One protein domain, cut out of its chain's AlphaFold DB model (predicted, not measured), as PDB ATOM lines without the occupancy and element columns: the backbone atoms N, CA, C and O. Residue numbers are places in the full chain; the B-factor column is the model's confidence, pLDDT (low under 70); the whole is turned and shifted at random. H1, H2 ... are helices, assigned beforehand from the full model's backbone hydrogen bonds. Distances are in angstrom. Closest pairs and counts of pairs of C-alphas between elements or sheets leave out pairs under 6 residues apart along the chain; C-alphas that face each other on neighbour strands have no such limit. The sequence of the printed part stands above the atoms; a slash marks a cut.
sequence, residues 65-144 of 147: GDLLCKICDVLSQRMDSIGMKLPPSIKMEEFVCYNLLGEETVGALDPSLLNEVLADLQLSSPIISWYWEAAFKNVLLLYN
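AT A GLANCE: This is residues 65 to 144 of the 147 residues of the protein "Histidine--tRNA ligase" of Anthurium amnicola (UniProt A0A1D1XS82). Two helices, H1 and H3, lie side by side and run the same way, while H2 packs by its first residues on the middle of H1 and stands nearly crosswise to both. The last helix, H4, is set loosely against this group, past the last residues of H3, and touches no other helix. The printed part has 80 residues with four named helices, H1, H2, H3 and H4 in chain order, and no named strand; the class is all helix. The whole is compact, with a radius of gyration of the C-alphas of 12.1 A, and its C-alphas span 29 by 28 by 18 A.

HOW THE PARTS SIT: H1, residues 65 to 81, touches H2, residues 92 to 101, and the closest C-alphas are those of Cys 72 and Met 92, 6.1 A apart. Their lines are about perpendicular, at 79 degrees. H1 also touches H3, residues 111 to 122, with 13 pairs of C-alphas within 8 A; the closest are those of Ile 71 and Leu 118, 5.7 A apart. These two run the same way at a shallow tilt of 18 degrees. H2 and H3 are close but not clearly touching, with the closest C-alphas, Leu 100 and Val 117, 7.4 A apart, and they are about perpendicular at 77 degrees. H4, residues 126 to 142, is close to H3 but not clearly touching: the closest C-alphas, Asp 120 and Ile 128, are 7.1 A apart, and the lines are about perpendicular at 73 degrees. H4 is also close to H2 but not clearly touching, with the closest C-alphas, Asn 99 and Ala 135, 7.4 A apart. H2 and H4 run opposite ways at a steep tilt of 68 degrees, only just short of about perpendicular. H1 and H4 are near each other, with 5 pairs of C-alphas within 10 A. In H1, H2, H3 and H4 every O i to N i+4 pair is within hydrogen-bond range.

IN THESE COORDINATES: H1 begins at C-alpha 65, (-55.354, 153.949, -64.961), and runs 24.5 A to C-alpha 81. H2 runs 12.8 A from Met 92, with its C-alpha at (-54.887, 163.698, -56.047), to Leu 101. H3 runs 16.0 A from Pro 111 to Gln 122. H4 runs 24.5 A from Pro 126 to C-alpha 142 at (-43.702, 168.741, -45.994).

THE WHOLE: The two C-alphas farthest apart are those of Ser 112 and Asn 144, 33.0 A. The printed part has no cut. The link from H3 to H4 is tight, and those from H1 to H2 and from H2 to H3 are short. The mean pLDDT of the printed part is 70.0, and it is under 70 at residue 65, residues 100 to 111 and residues 123 to 144.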
ATOM      1  N   GLY A  65     -54.720 152.629 -64.996       68.69
ATOM      2  CA  GLY A  65     -55.354 153.949 -64.961       68.69
ATOM      3  C   GLY A  65     -56.736 153.945 -64.304       68.69
ATOM      4  O   GLY A  65     -57.000 154.763 -63.423       68.69
ATOM      5  N   ASP A  66     -57.599 152.987 -64.652       78.19
ATOM      6  CA  ASP A  66     -58.955 152.886 -64.088       78.19
ATOM      7  C   ASP A  66     -58.933 152.616 -62.579       78.19
ATOM      8  O   ASP A  66     -59.799 153.071 -61.826       78.19
ATOM      9  N   LEU A  67     -57.932 151.867 -62.122       77.44
ATOM     10  CA  LEU A  67     -57.763 151.531 -60.716       77.44
ATOM     11  C   LEU A  67     -57.221 152.714 -59.906       77.44
ATOM     12  O   LEU A  67     -57.707 152.972 -58.804       77.44
ATOM     13  N   LEU A  68     -56.286 153.477 -60.478       79.31
ATOM     14  CA  LEU A  68     -55.800 154.725 -59.895       79.31
ATOM     15  C   LEU A  68     -56.949 155.726 -59.699       79.31
ATOM     16  O   LEU A  68     -57.068 156.310 -58.623       79.31
ATOM     17  N   CYS A  69     -57.831 155.878 -60.693       83.06
ATOM     18  CA  CYS A  69     -59.020 156.729 -60.586       83.06
ATOM     19  C   CYS A  69     -59.913 156.306 -59.409       83.06
ATOM     20  O   CYS A  69     -60.284 157.139 -58.584       83.06
ATOM     21  N   LYS A  70     -60.180 155.000 -59.257       81.75
ATOM     22  CA  LYS A  70     -60.966 154.474 -58.126       81.75
ATOM     23  C   LYS A  70     -60.308 154.752 -56.774       81.75
ATOM     24  O   LYS A  70     -60.999 155.111 -55.824       81.75
ATOM     25  N   ILE A  71     -58.986 154.604 -56.673       80.62
ATOM     26  CA  ILE A  71     -58.233 154.939 -55.456       80.62
ATOM     27  C   ILE A  71     -58.372 156.432 -55.132       80.62
ATOM     28  O   ILE A  71     -58.663 156.784 -53.988       80.62
ATOM     29  N   CYS A  72     -58.215 157.300 -56.135       83.81
ATOM     30  CA  CYS A  72     -58.365 158.746 -55.985       83.81
ATOM     31  C   CYS A  72     -59.769 159.128 -55.497       83.81
ATOM     32  O   CYS A  72     -59.896 159.972 -54.608       83.81
ATOM     33  N   ASP A  73     -60.813 158.488 -56.025       85.00
ATOM     34  CA  ASP A  73     -62.199 158.725 -55.614       85.00
ATOM     35  C   ASP A  73     -62.438 158.323 -54.153       85.00
ATOM     36  O   ASP A  73     -63.004 159.096 -53.376       85.00
ATOM     37  N   VAL A  74     -61.968 157.136 -53.750       82.75
ATOM     38  CA  VAL A  74     -62.104 156.644 -52.368       82.75
ATOM     39  C   VAL A  74     -61.363 157.555 -51.389       82.75
ATOM     40  O   VAL A  74     -61.907 157.919 -50.344       82.75
ATOM     41  N   LEU A  75     -60.141 157.972 -51.730       79.38
ATOM     42  CA  LEU A  75     -59.370 158.916 -50.920       79.38
ATOM     43  C   LEU A  75     -60.041 160.280 -50.826       79.38
ATOM     44  O   LEU A  75     -60.113 160.829 -49.730       79.38
ATOM     45  N   SER A  76     -60.577 160.794 -51.933       82.88
ATOM     46  CA  SER A  76     -61.287 162.077 -51.954       82.88
ATOM     47  C   SER A  76     -62.496 162.048 -51.023       82.88
ATOM     48  O   SER A  76     -62.628 162.913 -50.161       82.88
ATOM     49  N   GLN A  77     -63.324 161.002 -51.108       81.19
ATOM     50  CA  GLN A  77     -64.478 160.834 -50.219       81.19
ATOM     51  C   GLN A  77     -64.066 160.729 -48.750       81.19
ATOM     52  O   GLN A  77     -64.703 161.314 -47.871       81.19
ATOM     53  N   ARG A  78     -62.987 159.993 -48.466       74.56
ATOM     54  CA  ARG A  78     -62.489 159.834 -47.099       74.56
ATOM     55  C   ARG A  78     -61.958 161.151 -46.551       74.56
ATOM     56  O   ARG A  78     -62.290 161.499 -45.422       74.56
ATOM     57  N   MET A  79     -61.204 161.902 -47.345       76.56
ATOM     58  CA  MET A  79     -60.716 163.229 -46.979       76.56
ATOM     59  C   MET A  79     -61.858 164.210 -46.705       76.56
ATOM     60  O   MET A  79     -61.837 164.891 -45.679       76.56
ATOM     61  N   ASP A  80     -62.885 164.219 -47.554       80.75
ATOM     62  CA  ASP A  80     -64.081 165.035 -47.344       80.75
ATOM     63  C   ASP A  80     -64.802 164.651 -46.042       80.75
ATOM     64  O   ASP A  80     -65.250 165.528 -45.301       80.75
ATOM     65  N   SER A  81     -64.851 163.355 -45.703       76.06
ATOM     66  CA  SER A  81     -65.483 162.872 -44.467       76.06
ATOM     67  C   SER A  81     -64.781 163.344 -43.187       76.06
ATOM     68  O   SER A  81     -65.441 163.568 -42.172       76.06
ATOM     69  N   ILE A  82     -63.460 163.543 -43.237       71.44
ATOM     70  CA  ILE A  82     -62.647 164.050 -42.118       71.44
ATOM     71  C   ILE A  82     -62.400 165.566 -42.203       71.44
ATOM     72  O   ILE A  82     -61.709 166.126 -41.354       71.44
ATOM     73  N   GLY A  83     -62.962 166.242 -43.212       71.00
ATOM     74  CA  GLY A  83     -62.812 167.683 -43.424       71.00
ATOM     75  C   GLY A  83     -61.412 168.121 -43.868       71.00
ATOM     76  O   GLY A  83     -61.060 169.289 -43.707       71.00
ATOM     77  N   MET A  84     -60.604 167.208 -44.411       71.69
ATOM     78  CA  MET A  84     -59.256 167.501 -44.900       71.69
ATOM     79  C   MET A  84     -59.267 167.786 -46.401       71.69
ATOM     80  O   MET A  84     -60.048 167.211 -47.153       71.69
ATOM     81  N   LYS A  85     -58.376 168.670 -46.856       76.62
ATOM     82  CA  LYS A  85     -58.199 168.988 -48.279       76.62
ATOM     83  C   LYS A  85     -56.727 168.956 -48.644       76.62
ATOM     84  O   LYS A  85     -55.876 169.324 -47.836       76.62
ATOM     85  N   LEU A  86     -56.444 168.511 -49.864       74.88
ATOM     86  CA  LEU A  86     -55.099 168.574 -50.421       74.88
ATOM     87  C   LEU A  86     -54.695 170.038 -50.654       74.88
ATOM     88  O   LEU A  86     -55.555 170.876 -50.956       74.88
ATOM     89  N   PRO A  87     -53.393 170.349 -50.551       74.81
ATOM     90  CA  PRO A  87     -52.846 171.609 -51.028       74.81
ATOM     91  C   PRO A  87     -53.248 171.856 -52.487       74.81
ATOM     92  O   PRO A  87     -53.174 170.930 -53.292       74.81
ATOM     93  N   PRO A  88     -53.580 173.095 -52.885       74.88
ATOM     94  CA  PRO A  88     -53.937 173.402 -54.273       74.88
ATOM     95  C   PRO A  88     -52.789 173.155 -55.268       74.88
ATOM     96  O   PRO A  88     -53.017 173.124 -56.474       74.88
ATOM     97  N   SER A  89     -51.559 172.993 -54.775       76.31
ATOM     98  CA  SER A  89     -50.371 172.665 -55.561       76.31
ATOM     99  C   SER A  89     -50.217 171.176 -55.880       76.31
ATOM    100  O   SER A  89     -49.380 170.854 -56.713       76.31
ATOM    101  N   ILE A  90     -50.969 170.281 -55.227       75.56
ATOM    102  CA  ILE A  90     -50.834 168.826 -55.377       75.56
ATOM    103  C   ILE A  90     -52.122 168.261 -55.965       75.56
ATOM    104  O   ILE A  90     -53.213 168.486 -55.436       75.56
ATOM    105  N   LYS A  91     -51.994 167.488 -57.043       82.75
ATOM    106  CA  LYS A  91     -53.118 166.725 -57.593       82.75
ATOM    107  C   LYS A  91     -53.330 165.432 -56.810       82.75
ATOM    108  O   LYS A  91     -52.378 164.861 -56.287       82.75
ATOM    109  N   MET A  92     -54.570 164.945 -56.754       81.06
ATOM    110  CA  MET A  92     -54.887 163.698 -56.047       81.06
ATOM    111  C   MET A  92     -54.114 162.509 -56.629       81.06
ATOM    112  O   MET A  92     -53.561 161.717 -55.872       81.06
ATOM    113  N   GLU A  93     -53.998 162.421 -57.956       79.12
ATOM    114  CA  GLU A  93     -53.262 161.332 -58.606       79.12
ATOM    115  C   GLU A  93     -51.781 161.353 -58.221       79.12
ATOM    116  O   GLU A  93     -51.178 160.323 -57.936       79.12
ATOM    117  N   GLU A  94     -51.204 162.550 -58.162       76.50
ATOM    118  CA  GLU A  94     -49.812 162.768 -57.788       76.50
ATOM    119  C   GLU A  94     -49.573 162.403 -56.319       76.50
ATOM    120  O   GLU A  94     -48.616 161.703 -55.993       76.50
ATOM    121  N   PHE A  95     -50.497 162.792 -55.436       77.44
ATOM    122  CA  PHE A  95     -50.473 162.387 -54.036       77.44
ATOM    123  C   PHE A  95     -50.482 160.862 -53.886       77.44
ATOM    124  O   PHE A  95     -49.678 160.329 -53.118       77.44
ATOM    125  N   VAL A  96     -51.356 160.172 -54.625       76.75
ATOM    126  CA  VAL A  96     -51.459 158.709 -54.598       76.75
ATOM    127  C   VAL A  96     -50.170 158.068 -55.097       76.75
ATOM    128  O   VAL A  96     -49.593 157.235 -54.403       76.75
ATOM    129  N   CYS A  97     -49.658 158.496 -56.247       73.44
ATOM    130  CA  CYS A  97     -48.426 157.941 -56.794       73.44
ATOM    131  C   CYS A  97     -47.236 158.119 -55.841       73.44
ATOM    132  O   CYS A  97     -46.547 157.150 -55.541       73.44
ATOM    133  N   TYR A  98     -47.023 159.318 -55.295       71.62
ATOM    134  CA  TYR A  98     -45.862 159.570 -54.438       71.62
ATOM    135  C   TYR A  98     -45.962 158.937 -53.049       71.62
ATOM    136  O   TYR A  98     -44.953 158.467 -52.530       71.62
ATOM    137  N   ASN A  99     -47.147 158.930 -52.435       70.25
ATOM    138  CA  ASN A  99     -47.287 158.532 -51.030       70.25
ATOM    139  C   ASN A  99     -47.779 157.103 -50.838       70.25
ATOM    140  O   ASN A  99     -47.438 156.489 -49.831       70.25
ATOM    141  N   LEU A 100     -48.590 156.586 -51.764       67.19
ATOM    142  CA  LEU A 100     -49.130 155.228 -51.667       67.19
ATOM    143  C   LEU A 100     -48.299 154.227 -52.460       67.19
ATOM    144  O   LEU A 100     -48.143 153.095 -52.019       67.19
ATOM    145  N   LEU A 101     -47.760 154.638 -53.607       67.00
ATOM    146  CA  LEU A 101     -47.023 153.736 -54.494       67.00
ATOM    147  C   LEU A 101     -45.502 153.938 -54.391       67.00
ATOM    148  O   LEU A 101     -44.744 152.996 -54.622       67.00
ATOM    149  N   GLY A 102     -45.055 155.129 -53.981       63.16
ATOM    150  CA  GLY A 102     -43.644 155.489 -53.829       63.16
ATOM    151  C   GLY A 102     -43.002 156.006 -55.124       63.16
ATOM    152  O   GLY A 102     -43.480 155.754 -56.226       63.16
ATOM    153  N   GLU A 103     -41.885 156.735 -55.007       58.25
ATOM    154  CA  GLU A 103     -41.200 157.367 -56.155       58.25
ATOM    155  C   GLU A 103     -40.762 156.375 -57.254       58.25
ATOM    156  O   GLU A 103     -40.683 156.756 -58.421       58.25
ATOM    157  N   GLU A 104     -40.502 155.105 -56.917       52.59
ATOM    158  CA  GLU A 104     -40.010 154.092 -57.869       52.59
ATOM    159  C   GLU A 104     -41.092 153.467 -58.769       52.59
ATOM    160  O   GLU A 104     -40.761 152.870 -59.794       52.59
ATOM    161  N   THR A 105     -42.379 153.602 -58.445       51.56
ATOM    162  CA  THR A 105     -43.473 152.889 -59.144       51.56
ATOM    163  C   THR A 105     -44.220 153.741 -60.171       51.56
ATOM    164  O   THR A 105     -45.064 153.227 -60.905       51.56
ATOM    165  N   VAL A 106     -43.858 155.021 -60.320       53.00
ATOM    166  CA  VAL A 106     -44.492 155.960 -61.270       53.00
ATOM    167  C   VAL A 106     -44.376 155.483 -62.732       53.00
ATOM    168  O   VAL A 106     -45.180 155.864 -63.579       53.00
ATOM    169  N   GLY A 107     -43.407 154.611 -63.041       50.97
ATOM    170  CA  GLY A 107     -43.193 154.061 -64.386       50.97
ATOM    171  C   GLY A 107     -43.989 152.794 -64.729       50.97
ATOM    172  O   GLY A 107     -44.122 152.474 -65.909       50.97
ATOM    173  N   ALA A 108     -44.515 152.072 -63.737       56.72
ATOM    174  CA  ALA A 108     -45.282 150.845 -63.941       56.72
ATOM    175  C   ALA A 108     -46.309 150.711 -62.815       56.72
ATOM    176  O   ALA A 108     -46.043 150.111 -61.775       56.72
ATOM    177  N   LEU A 109     -47.482 151.303 -63.036       66.06
ATOM    178  CA  LEU A 109     -48.656 151.144 -62.187       66.06
ATOM    179  C   LEU A 109     -49.099 149.676 -62.220       66.06
ATOM    180  O   LEU A 109     -49.923 149.295 -63.050       66.06
ATOM    181  N   ASP A 110     -48.499 148.850 -61.361       69.19
ATOM    182  CA  ASP A 110     -48.843 147.440 -61.228       69.19
ATOM    183  C   ASP A 110     -50.297 147.330 -60.732       69.19
ATOM    184  O   ASP A 110     -50.606 147.761 -59.613       69.19
ATOM    185  N   PRO A 111     -51.211 146.757 -61.536       68.44
ATOM    186  CA  PRO A 111     -52.609 146.607 -61.149       68.44
ATOM    187  C   PRO A 111     -52.802 145.770 -59.877       68.44
ATOM    188  O   PRO A 111     -53.816 145.921 -59.200       68.44
ATOM    189  N   SER A 112     -51.858 144.885 -59.541       74.12
ATOM    190  CA  SER A 112     -51.919 144.079 -58.318       74.12
ATOM    191  C   SER A 112     -51.664 144.923 -57.066       74.12
ATOM    192  O   SER A 112     -52.468 144.874 -56.136       74.12
ATOM    193  N   LEU A 113     -50.638 145.779 -57.098       72.56
ATOM    194  CA  LEU A 113     -50.327 146.735 -56.033       72.56
ATOM    195  C   LEU A 113     -51.474 147.728 -55.828       72.56
ATOM    196  O   LEU A 113     -51.896 147.985 -54.705       72.56
ATOM    197  N   LEU A 114     -52.027 148.260 -56.918       72.12
ATOM    198  CA  LEU A 114     -53.177 149.159 -56.847       72.12
ATOM    199  C   LEU A 114     -54.404 148.463 -56.239       72.12
ATOM    200  O   LEU A 114     -55.160 149.088 -55.502       72.12
ATOM    201  N   ASN A 115     -54.620 147.175 -56.522       72.88
ATOM    202  CA  ASN A 115     -55.753 146.441 -55.956       72.88
ATOM    203  C   ASN A 115     -55.572 146.203 -54.458       72.88
ATOM    204  O   ASN A 115     -56.544 146.295 -53.714       72.88
ATOM    205  N   GLU A 116     -54.344 145.938 -54.016       74.88
ATOM    206  CA  GLU A 116     -54.001 145.836 -52.598       74.88
ATOM    207  C   GLU A 116     -54.247 147.169 -51.881       74.88
ATOM    208  O   GLU A 116     -54.978 147.213 -50.894       74.88
ATOM    209  N   VAL A 117     -53.763 148.277 -52.450       73.25
ATOM    210  CA  VAL A 117     -54.008 149.630 -51.923       73.25
ATOM    211  C   VAL A 117     -55.503 149.956 -51.887       73.25
ATOM    212  O   VAL A 117     -55.997 150.511 -50.906       73.25
ATOM    213  N   LEU A 118     -56.254 149.609 -52.933       73.81
ATOM    214  CA  LEU A 118     -57.699 149.821 -52.977       73.81
ATOM    215  C   LEU A 118     -58.421 148.988 -51.909       73.81
ATOM    216  O   LEU A 118     -59.316 149.508 -51.242       73.81
ATOM    217  N   ALA A 119     -58.033 147.724 -51.728       75.44
ATOM    218  CA  ALA A 119     -58.587 146.852 -50.697       75.44
ATOM    219  C   ALA A 119     -58.299 147.398 -49.292       75.44
ATOM    220  O   ALA A 119     -59.209 147.467 -48.464       75.44
ATOM    221  N   ASP A 120     -57.081 147.878 -49.048       72.69
ATOM    222  CA  ASP A 120     -56.693 148.520 -47.791       72.69
ATOM    223  C   ASP A 120     -57.448 149.829 -47.539       72.69
ATOM    224  O   ASP A 120     -57.871 150.111 -46.415       72.69
ATOM    225  N   LEU A 121     -57.687 150.636 -48.572       70.56
ATOM    226  CA  LEU A 121     -58.474 151.862 -48.438       70.56
ATOM    227  C   LEU A 121     -59.952 151.578 -48.152       70.56
ATOM    228  O   LEU A 121     -60.571 152.316 -47.380       70.56
ATOM    229  N   GLN A 122     -60.507 150.521 -48.750       70.12
ATOM    230  CA  GLN A 122     -61.882 150.068 -48.520       70.12
ATOM    231  C   GLN A 122     -62.058 149.354 -47.178       70.12
ATOM    232  O   GLN A 122     -63.167 149.330 -46.634       70.12
ATOM    233  N   LEU A 123     -60.984 148.795 -46.613       63.97
ATOM    234  CA  LEU A 123     -60.998 148.247 -45.268       63.97
ATOM    235  C   LEU A 123     -61.311 149.380 -44.281       63.97
ATOM    236  O   LEU A 123     -60.469 150.207 -43.927       63.97
ATOM    237  N   SER A 124     -62.545 149.373 -43.771       57.00
ATOM    238  CA  SER A 124     -63.035 150.240 -42.683       57.00
ATOM    239  C   SER A 124     -62.352 149.972 -41.330       57.00
ATOM    240  O   SER A 124     -62.907 150.238 -40.265       57.00
ATOM    241  N   SER A 125     -61.134 149.429 -41.348       57.03
ATOM    242  CA  SER A 125     -60.351 149.197 -40.150       57.03
ATOM    243  C   SER A 125     -59.851 150.538 -39.600       57.03
ATOM    244  O   SER A 125     -59.177 151.290 -40.315       57.03
ATOM    245  N   PRO A 126     -60.119 150.851 -38.321       55.09
ATOM    246  CA  PRO A 126     -59.652 152.087 -37.694       55.09
ATOM    247  C   PRO A 126     -58.118 152.190 -37.659       55.09
ATOM    248  O   PRO A 126     -57.579 153.291 -37.720       55.09
ATOM    249  N   ILE A 127     -57.407 151.056 -37.642       51.25
ATOM    250  CA  ILE A 127     -55.933 151.006 -37.652       51.25
ATOM    251  C   ILE A 127     -55.384 151.516 -38.987       51.25
ATOM    252  O   ILE A 127     -54.432 152.293 -39.027       51.25
ATOM    253  N   ILE A 128     -56.021 151.099 -40.077       55.00
ATOM    254  CA  ILE A 128     -55.636 151.480 -41.431       55.00
ATOM    255  C   ILE A 128     -55.982 152.963 -41.665       55.00
ATOM    256  O   ILE A 128     -55.177 153.695 -42.230       55.00
ATOM    257  N   SER A 129     -57.092 153.461 -41.095       58.47
ATOM    258  CA  SER A 129     -57.419 154.904 -41.065       58.47
ATOM    259  C   SER A 129     -56.295 155.763 -40.492       58.47
ATOM    260  O   SER A 129     -55.933 156.779 -41.080       58.47
ATOM    261  N   TRP A 130     -55.704 155.338 -39.373       58.41
ATOM    262  CA  TRP A 130     -54.661 156.110 -38.701       58.41
ATOM    263  C   TRP A 130     -53.360 156.187 -39.489       58.41
ATOM    264  O   TRP A 130     -52.687 157.217 -39.440       58.41
ATOM    265  N   TYR A 131     -53.005 155.131 -40.221       64.81
ATOM    266  CA  TYR A 131     -51.807 155.135 -41.055       64.81
ATOM    267  C   TYR A 131     -51.924 156.166 -42.185       64.81
ATOM    268  O   TYR A 131     -51.030 156.997 -42.355       64.81
ATOM    269  N   TRP A 132     -53.060 156.194 -42.889       67.25
ATOM    270  CA  TRP A 132     -53.294 157.160 -43.966       67.25
ATOM    271  C   TRP A 132     -53.437 158.588 -43.448       67.25
ATOM    272  O   TRP A 132     -52.886 159.510 -44.039       67.25
ATOM    273  N   GLU A 133     -54.120 158.788 -42.318       66.56
ATOM    274  CA  GLU A 133     -54.219 160.104 -41.678       66.56
ATOM    275  C   GLU A 133     -52.842 160.635 -41.254       66.56
ATOM    276  O   GLU A 133     -52.558 161.825 -41.408       66.56
ATOM    277  N   ALA A 134     -51.960 159.769 -40.744       67.88
ATOM    278  CA  ALA A 134     -50.595 160.136 -40.387       67.88
ATOM    279  C   ALA A 134     -49.735 160.437 -41.624       67.88
ATOM    280  O   ALA A 134     -49.024 161.443 -41.640       67.88
ATOM    281  N   ALA A 135     -49.821 159.613 -42.672       65.00
ATOM    282  CA  ALA A 135     -49.145 159.859 -43.944       65.00
ATOM    283  C   ALA A 135     -49.598 161.195 -44.559       65.00
ATOM    284  O   ALA A 135     -48.769 162.028 -44.920       65.00
ATOM    285  N   PHE A 136     -50.905 161.466 -44.561       68.94
ATOM    286  CA  PHE A 136     -51.476 162.714 -45.063       68.94
ATOM    287  C   PHE A 136     -51.010 163.935 -44.257       68.94
ATOM    288  O   PHE A 136     -50.621 164.952 -44.831       68.94
ATOM    289  N   LYS A 137     -50.970 163.837 -42.921       67.88
ATOM    290  CA  LYS A 137     -50.420 164.898 -42.056       67.88
ATOM    291  C   LYS A 137     -48.945 165.176 -42.340       67.88
ATOM    292  O   LYS A 137     -48.553 166.340 -42.364       67.88
ATOM    293  N   ASN A 138     -48.139 164.145 -42.589       66.44
ATOM    294  CA  ASN A 138     -46.737 164.326 -42.966       66.44
ATOM    295  C   ASN A 138     -46.590 165.047 -44.311       66.44
ATOM    296  O   ASN A 138     -45.736 165.919 -44.437       66.44
ATOM    297  N   VAL A 139     -47.452 164.755 -45.286       64.94
ATOM    298  CA  VAL A 139     -47.462 165.480 -46.564       64.94
ATOM    299  C   VAL A 139     -47.836 166.942 -46.364       64.94
ATOM    300  O   VAL A 139     -47.139 167.825 -46.848       64.94
ATOM    301  N   LEU A 140     -48.878 167.238 -45.592       66.00
ATOM    302  CA  LEU A 140     -49.238 168.628 -45.295       66.00
ATOM    303  C   LEU A 140     -48.088 169.399 -44.635       66.00
ATOM    304  O   LEU A 140     -47.825 170.543 -45.008       66.00
ATOM    305  N   LEU A 141     -47.362 168.753 -43.716       64.81
ATOM    306  CA  LEU A 141     -46.171 169.317 -43.077       64.81
ATOM    307  C   LEU A 141     -45.033 169.564 -44.078       64.81
ATOM    308  O   LEU A 141     -44.444 170.642 -44.064       64.81
ATOM    309  N   LEU A 142     -44.743 168.606 -44.965       61.72
ATOM    310  CA  LEU A 142     -43.702 168.741 -45.994       61.72
ATOM    311  C   LEU A 142     -43.985 169.893 -46.965       61.72
ATOM    312  O   LEU A 142     -43.063 170.579 -47.400       61.72
ATOM    313  N   TYR A 143     -45.259 170.137 -47.266       61.69
ATOM    314  CA  TYR A 143     -45.683 171.191 -48.184       61.69
ATOM    315  C   TYR A 143     -46.022 172.520 -47.487       61.69
ATOM    316  O   TYR A 143     -46.568 173.417 -48.127       61.69
ATOM    317  N   ASN A 144     -45.674 172.683 -46.200       55.97
ATOM    318  CA  ASN A 144     -45.966 173.881 -45.395       55.97
ATOM    319  C   ASN A 144     -47.447 174.302 -45.426       55.97
ATOM    320  O   ASN A 144     -47.778 175.480 -45.270       55.97
TER     321      ASN A 144